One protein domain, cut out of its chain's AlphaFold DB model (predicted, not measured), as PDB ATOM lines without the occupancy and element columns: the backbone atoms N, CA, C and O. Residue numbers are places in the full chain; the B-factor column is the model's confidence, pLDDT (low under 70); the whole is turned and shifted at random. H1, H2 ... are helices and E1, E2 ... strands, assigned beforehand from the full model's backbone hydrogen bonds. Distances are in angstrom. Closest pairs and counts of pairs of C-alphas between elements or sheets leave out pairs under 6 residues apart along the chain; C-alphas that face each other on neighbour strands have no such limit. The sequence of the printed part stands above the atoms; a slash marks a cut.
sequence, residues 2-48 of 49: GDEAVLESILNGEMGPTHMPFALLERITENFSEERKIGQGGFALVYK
ATOM      1  N   GLY A   2    -143.567 -44.544 -76.220       84.19
ATOM      2  CA  GLY A   2    -142.436 -45.217 -76.883       84.19
ATOM      3  C   GLY A   2    -142.043 -46.561 -76.260       84.19
ATOM      4  O   GLY A   2    -141.895 -47.539 -76.981       84.19
ATOM      5  N   ASP A   3    -141.933 -46.630 -74.931       88.25
ATOM      6  CA  ASP A   3    -141.344 -47.814 -74.285       88.25
ATOM      7  C   ASP A   3    -142.212 -49.080 -74.390       88.25
ATOM      8  O   ASP A   3    -141.682 -50.180 -74.494       88.25
ATOM      9  N   GLU A   4    -143.541 -48.935 -74.416       89.69
ATOM     10  CA  GLU A   4    -144.468 -50.058 -74.633       89.69
ATOM     11  C   GLU A   4    -144.321 -50.636 -76.045       89.69
ATOM     12  O   GLU A   4    -144.236 -51.846 -76.198       89.69
ATOM     13  N   ALA A   5    -144.195 -49.789 -77.072       93.19
ATOM     14  CA  ALA A   5    -143.965 -50.257 -78.439       93.19
ATOM     15  C   ALA A   5    -142.610 -50.977 -78.581       93.19
ATOM     16  O   ALA A   5    -142.510 -51.979 -79.283       93.19
ATOM     17  N   VAL A   6    -141.576 -50.492 -77.885       93.75
ATOM     18  CA  VAL A   6    -140.265 -51.159 -77.837       93.75
ATOM     19  C   VAL A   6    -140.371 -52.520 -77.147       93.75
ATOM     20  O   VAL A   6    -139.834 -53.496 -77.665       93.75
ATOM     21  N   LEU A   7    -141.080 -52.605 -76.016       93.56
ATOM     22  CA  LEU A   7    -141.326 -53.867 -75.317       93.56
ATOM     23  C   LEU A   7    -142.035 -54.879 -76.225       93.56
ATOM     24  O   LEU A   7    -141.578 -56.015 -76.322       93.56
ATOM     25  N   GLU A   8    -143.088 -54.464 -76.929       94.50
ATOM     26  CA  GLU A   8    -143.807 -55.325 -77.876       94.50
ATOM     27  C   GLU A   8    -142.874 -55.882 -78.963       94.50
ATOM     28  O   GLU A   8    -142.829 -57.092 -79.179       94.50
ATOM     29  N   SER A   9    -142.046 -55.044 -79.596       95.81
ATOM     30  CA  SER A   9    -141.078 -55.521 -80.597       95.81
ATOM     31  C   SER A   9    -140.018 -56.470 -80.017       95.81
ATOM     32  O   SER A   9    -139.589 -57.395 -80.710       95.81
ATOM     33  N   ILE A  10    -139.598 -56.294 -78.757       95.06
ATOM     34  CA  ILE A  10    -138.692 -57.242 -78.079       95.06
ATOM     35  C   ILE A  10    -139.389 -58.588 -77.858       95.06
ATOM     36  O   ILE A  10    -138.809 -59.633 -78.151       95.06
ATOM     37  N   LEU A  11    -140.633 -58.582 -77.369       93.19
ATOM     38  CA  LEU A  11    -141.404 -59.803 -77.110       93.19
ATOM     39  C   LEU A  11    -141.741 -60.560 -78.401       93.19
ATOM     40  O   LEU A  11    -141.719 -61.790 -78.414       93.19
ATOM     41  N   ASN A  12    -141.965 -59.834 -79.497       96.31
ATOM     42  CA  ASN A  12    -142.177 -60.401 -80.828       96.31
ATOM     43  C   ASN A  12    -140.879 -60.902 -81.490       96.31
ATOM     44  O   ASN A  12    -140.927 -61.495 -82.566       96.31
ATOM     45  N   GLY A  13    -139.715 -60.689 -80.863       95.75
ATOM     46  CA  GLY A  13    -138.413 -61.110 -81.389       95.75
ATOM     47  C   GLY A  13    -137.904 -60.263 -82.560       95.75
ATOM     48  O   GLY A  13    -136.941 -60.643 -83.224       95.75
ATOM     49  N   GLU A  14    -138.533 -59.117 -82.816       97.75
ATOM     50  CA  GLU A  14    -138.151 -58.164 -83.862       97.75
ATOM     51  C   GLU A  14    -136.951 -57.305 -83.432       97.75
ATOM     52  O   GLU A  14    -136.218 -56.778 -84.270       97.75
ATOM     53  N   MET A  15    -136.742 -57.171 -82.119       95.12
ATOM     54  CA  MET A  15    -135.649 -56.416 -81.513       95.12
ATOM     55  C   MET A  15    -134.941 -57.242 -80.432       95.12
ATOM     56  O   MET A  15    -135.558 -58.023 -79.711       95.12
ATOM     57  N   GLY A  16    -133.626 -57.054 -80.302       95.50
ATOM     58  CA  GLY A  16    -132.853 -57.628 -79.201       95.50
ATOM     59  C   GLY A  16    -133.074 -56.899 -77.865       95.50
ATOM     60  O   GLY A  16    -133.643 -55.806 -77.839       95.50
ATOM     61  N   PRO A  17    -132.579 -57.462 -76.748       93.00
ATOM     62  CA  PRO A  17    -132.637 -56.805 -75.446       93.00
ATOM     63  C   PRO A  17    -132.016 -55.405 -75.491       93.00
ATOM     64  O   PRO A  17    -130.905 -55.222 -75.990       93.00
ATOM     65  N   THR A  18    -132.724 -54.423 -74.942       92.56
ATOM     66  CA  THR A  18    -132.292 -53.021 -74.897       92.56
ATOM     67  C   THR A  18    -132.580 -52.412 -73.528       92.56
ATOM     68  O   THR A  18    -133.198 -53.040 -72.665       92.56
ATOM     69  N   HIS A  19    -132.121 -51.183 -73.311       93.31
ATOM     70  CA  HIS A  19    -132.403 -50.450 -72.085       93.31
ATOM     71  C   HIS A  19    -133.908 -50.180 -71.948       93.31
ATOM     72  O   HIS A  19    -134.498 -49.502 -72.789       93.31
ATOM     73  N   MET A  20    -134.502 -50.649 -70.850       93.62
ATOM     74  CA  MET A  20    -135.873 -50.321 -70.465       93.62
ATOM     75  C   MET A  20    -135.877 -49.513 -69.165       93.62
ATOM     76  O   MET A  20    -135.150 -49.867 -68.233       93.62
ATOM     77  N   PRO A  21    -136.684 -48.441 -69.065       95.12
ATOM     78  CA  PRO A  21    -136.791 -47.674 -67.831       95.12
ATOM     79  C   PRO A  21    -137.255 -48.544 -66.662       95.12
ATOM     80  O   PRO A  21    -138.197 -49.322 -66.792       95.12
ATOM     81  N   PHE A  22    -136.655 -48.361 -65.488       95.56
ATOM     82  CA  PHE A  22    -137.032 -49.117 -64.290       95.56
ATOM     83  C   PHE A  22    -138.519 -48.956 -63.927       95.56
ATOM     84  O   PHE A  22    -139.189 -49.944 -63.653       95.56
ATOM     85  N   ALA A  23    -139.067 -47.743 -64.057       96.12
ATOM     86  CA  ALA A  23    -140.488 -47.475 -63.820       96.12
ATOM     87  C   ALA A  23    -141.424 -48.272 -64.754       96.12
ATOM     88  O   ALA A  23    -142.549 -48.607 -64.381       96.12
ATOM     89  N   LEU A  24    -140.972 -48.599 -65.974       95.25
ATOM     90  CA  LEU A  24    -141.716 -49.504 -66.847       95.25
ATOM     91  C   LEU A  24    -141.718 -50.916 -66.265       95.25
ATOM     92  O   LEU A  24    -142.783 -51.521 -66.208       95.25
ATOM     93  N   LEU A  25    -140.554 -51.410 -65.824       95.81
ATOM     94  CA  LEU A  25    -140.411 -52.739 -65.223       95.81
ATOM     95  C   LEU A  25    -141.295 -52.890 -63.984       95.81
ATOM     96  O   LEU A  25    -142.025 -53.872 -63.884       95.81
ATOM     97  N   GLU A  26    -141.292 -51.902 -63.086       97.25
ATOM     98  CA  GLU A  26    -142.187 -51.869 -61.925       97.25
ATOM     99  C   GLU A  26    -143.649 -51.966 -62.365       97.25
ATOM    100  O   GLU A  26    -144.389 -52.823 -61.895       97.25
ATOM    101  N   ARG A  27    -144.074 -51.143 -63.327       96.50
ATOM    102  CA  ARG A  27    -145.466 -51.133 -63.793       96.50
ATOM    103  C   ARG A  27    -145.896 -52.467 -64.413       96.50
ATOM    104  O   ARG A  27    -146.965 -52.962 -64.068       96.50
ATOM    105  N   ILE A  28    -145.091 -53.052 -65.303       95.50
ATOM    106  CA  ILE A  28    -145.447 -54.305 -66.001       95.50
ATOM    107  C   ILE A  28    -145.305 -55.543 -65.110       95.50
ATOM    108  O   ILE A  28    -145.814 -56.597 -65.456       95.50
ATOM    109  N   THR A  29    -144.630 -55.439 -63.965       97.06
ATOM    110  CA  THR A  29    -144.517 -56.533 -62.987       97.06
ATOM    111  C   THR A  29    -145.402 -56.325 -61.758       97.06
ATOM    112  O   THR A  29    -145.261 -57.067 -60.789       97.06
ATOM    113  N   GLU A  30    -146.304 -55.335 -61.775       97.88
ATOM    114  CA  GLU A  30    -147.112 -54.938 -60.609       97.88
ATOM    115  C   GLU A  30    -146.247 -54.732 -59.354       97.88
ATOM    116  O   GLU A  30    -146.505 -55.268 -58.280       97.88
ATOM    117  N   ASN A  31    -145.185 -53.944 -59.520       97.81
ATOM    118  CA  ASN A  31    -144.154 -53.669 -58.529       97.81
ATOM    119  C   ASN A  31    -143.438 -54.940 -58.039       97.81
ATOM    120  O   ASN A  31    -143.279 -55.147 -56.836       97.81
ATOM    121  N   PHE A  32    -143.013 -55.792 -58.981       97.62
ATOM    122  CA  PHE A  32    -142.362 -57.077 -58.705       97.62
ATOM    123  C   PHE A  32    -143.179 -57.976 -57.762       97.62
ATOM    124  O   PHE A  32    -142.628 -58.634 -56.877       97.62
ATOM    125  N   SER A  33    -144.500 -57.991 -57.959       98.06
ATOM    126  CA  SER A  33    -145.451 -58.762 -57.155       98.06
ATOM    127  C   SER A  33    -145.139 -60.266 -57.200       98.06
ATOM    128  O   SER A  33    -144.802 -60.830 -58.249       98.06
ATOM    129  N   GLU A  34    -145.265 -60.940 -56.054       97.94
ATOM    130  CA  GLU A  34    -145.041 -62.388 -55.964       97.94
ATOM    131  C   GLU A  34    -146.077 -63.171 -56.786       97.94
ATOM    132  O   GLU A  34    -145.762 -64.236 -57.309       97.94
ATOM    133  N   GLU A  35    -147.277 -62.624 -56.997       98.12
ATOM    134  CA  GLU A  35    -148.313 -63.198 -57.863       98.12
ATOM    135  C   GLU A  35    -147.868 -63.297 -59.332       98.12
ATOM    136  O   GLU A  35    -148.337 -64.169 -60.068       98.12
ATOM    137  N   ARG A  36    -146.945 -62.429 -59.767       97.81
ATOM    138  CA  ARG A  36    -146.365 -62.452 -61.119       97.81
ATOM    139  C   ARG A  36    -145.059 -63.230 -61.210       97.81
ATOM    140  O   ARG A  36    -144.581 -63.463 -62.321       97.81
ATOM    141  N   LYS A  37    -144.462 -63.649 -60.096       98.19
ATOM    142  CA  LYS A  37    -143.224 -64.431 -60.101       98.19
ATOM    143  C   LYS A  37    -143.481 -65.835 -60.645       98.19
ATOM    144  O   LYS A  37    -144.280 -66.596 -60.112       98.19
ATOM    145  N   ILE A  38    -142.752 -66.198 -61.692       98.12
ATOM    146  CA  ILE A  38    -142.851 -67.509 -62.349       98.12
ATOM    147  C   ILE A  38    -141.635 -68.398 -62.094       98.12
ATOM    148  O   ILE A  38    -141.654 -69.581 -62.423       98.12
ATOM    149  N   GLY A  39    -140.569 -67.851 -61.511       97.94
ATOM    150  CA  GLY A  39    -139.377 -68.627 -61.211       97.94
ATOM    151  C   GLY A  39    -138.364 -67.886 -60.354       97.94
ATOM    152  O   GLY A  39    -138.365 -66.660 -60.250       97.94
ATOM    153  N   GLN A  40    -137.478 -68.664 -59.746       98.25
ATOM    154  CA  GLN A  40    -136.342 -68.179 -58.977       98.25
ATOM    155  C   GLN A  40    -135.154 -69.107 -59.210       98.25
ATOM    156  O   GLN A  40    -135.241 -70.312 -58.984       98.25
ATOM    157  N   GLY A  41    -134.045 -68.534 -59.665       95.62
ATOM    158  CA  GLY A  41    -132.743 -69.189 -59.704       95.62
ATOM    159  C   GLY A  41    -131.866 -68.754 -58.529       95.62
ATOM    160  O   GLY A  41    -132.273 -67.951 -57.693       95.62
ATOM    161  N   GLY A  42    -130.618 -69.231 -58.498       97.31
ATOM    162  CA  GLY A  42    -129.651 -68.838 -57.462       97.31
ATOM    163  C   GLY A  42    -129.277 -67.348 -57.469       97.31
ATOM    164  O   GLY A  42    -128.790 -66.847 -56.463       97.31
ATOM    165  N   PHE A  43    -129.523 -66.643 -58.580       96.38
ATOM    166  CA  PHE A  43    -129.101 -65.250 -58.785       96.38
ATOM    167  C   PHE A  43    -130.201 -64.323 -59.316       96.38
ATOM    168  O   PHE A  43    -129.954 -63.131 -59.473       96.38
ATOM    169  N   ALA A  44    -131.388 -64.843 -59.642       95.62
ATOM    170  CA  ALA A  44    -132.416 -64.059 -60.320       95.62
ATOM    171  C   ALA A  44    -133.830 -64.519 -59.969       95.62
ATOM    172  O   ALA A  44    -134.075 -65.698 -59.705       95.62
ATOM    173  N   LEU A  45    -134.756 -63.568 -60.036       98.00
ATOM    174  CA  LEU A  45    -136.196 -63.786 -60.009       98.00
ATOM    175  C   LEU A  45    -136.735 -63.542 -61.417       98.00
ATOM    176  O   LEU A  45    -136.262 -62.648 -62.118       98.00
ATOM    177  N   VAL A  46    -137.704 -64.351 -61.831       97.19
ATOM    178  CA  VAL A  46    -138.331 -64.249 -63.149       97.19
ATOM    179  C   VAL A  46    -139.801 -63.927 -62.945       97.19
ATOM    180  O   VAL A  46    -140.493 -64.647 -62.225       97.19
ATOM    181  N   TYR A  47    -140.269 -62.862 -63.589       97.88
ATOM    182  CA  TYR A  47    -141.640 -62.376 -63.494       97.88
ATOM    183  C   TYR A  47    -142.323 -62.446 -64.855       97.88
ATOM    184  O   TYR A  47    -141.692 -62.237 -65.892       97.88
ATOM    185  N   LYS A  48    -143.623 -62.724 -64.838       96.19
ATOM    186  CA  LYS A  48    -144.504 -62.570 -65.988       96.19
ATOM    187  C   LYS A  48    -144.851 -61.089 -66.162       96.19
ATOM    188  O   LYS A  48    -145.257 -60.433 -65.199       96.19
TER     189      LYS A  48
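Overview. This is residues 2 to 48 of the 49 residues of an uncharacterized protein of Aegilops tauschii subsp. strangulata (UniProt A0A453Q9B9). The model is an open U of three small parts: helix H1 makes one side, the shorter helix H2 makes the base, and a small two-stranded hairpin, E1 and E2, makes the other side, with the space between H1 and the hairpin left open. After H1 the chain folds back through residues 12 to 21, running along the length of H1 to reach H2. The printed part has 47 residues with two named helices followed by two named strands, H1, H2, E1, E2, and the strands form one antiparallel sheet in the order E1 - E2. The class is mixed, helices and strands, with 17 residues in helices and 7 in strands. The whole is only just loose, close to compact, with a radius of gyration of the C-alphas of 11.7 A and spans of 28 by 19 by 15 A.

Along the chain. H1 covers residues 2 to 11 and is 14.6 A long from first to last C-alpha, beginning with C-alpha 2 at (-142.436, -45.217, -76.883). H2 covers residues 22 to 28 and is 10.0 A long, with C-alpha 22 at (-137.032, -49.117, -64.290). E1 covers residues 37 to 40 and is 7.9 A long. E2 covers residues 45 to 47 and is 6.6 A long, ending with C-alpha 47 at (-141.640, -62.376, -63.494).

Arrangement. H1 and H2 are close but not clearly touching; their closest C-alphas, those of Asp 3 and Leu 24, are 7.6 A apart. Their lines stand at a steep tilt of 66 degrees, and they run the same way. In both H1 and H2 every O i to N i+4 pair is within hydrogen-bond range. E1 and E2 form a hairpin of antiparallel strands, with 160 degrees between their N-to-C directions. The C-alphas of Lys 37 and Tyr 47 face each other at 4.3 A, and those of Gln 40 and Leu 45 at 4.5 A. Within hydrogen-bond range across this pair are N 38 and O 46, 2.8 A apart, and N 46 and O 39, 2.9 A apart. H1 is apart from both E1 and E2, and H2 is apart from E2.

Size, cuts and confidence. The two C-alphas farthest apart, those of Gly 2 and Gly 42, are 33.1 A apart, while those of the first and last printed residues, Gly 2 and Lys 48, are 20.6 A apart. The printed part has no cut. The link from E1 to E2 is tight, with 4 residues; the links from H1 to H2, with 10 residues, and from H2 to E1, with 8, are short. The mean pLDDT of the printed part is 95.5, and no printed residue is under 70.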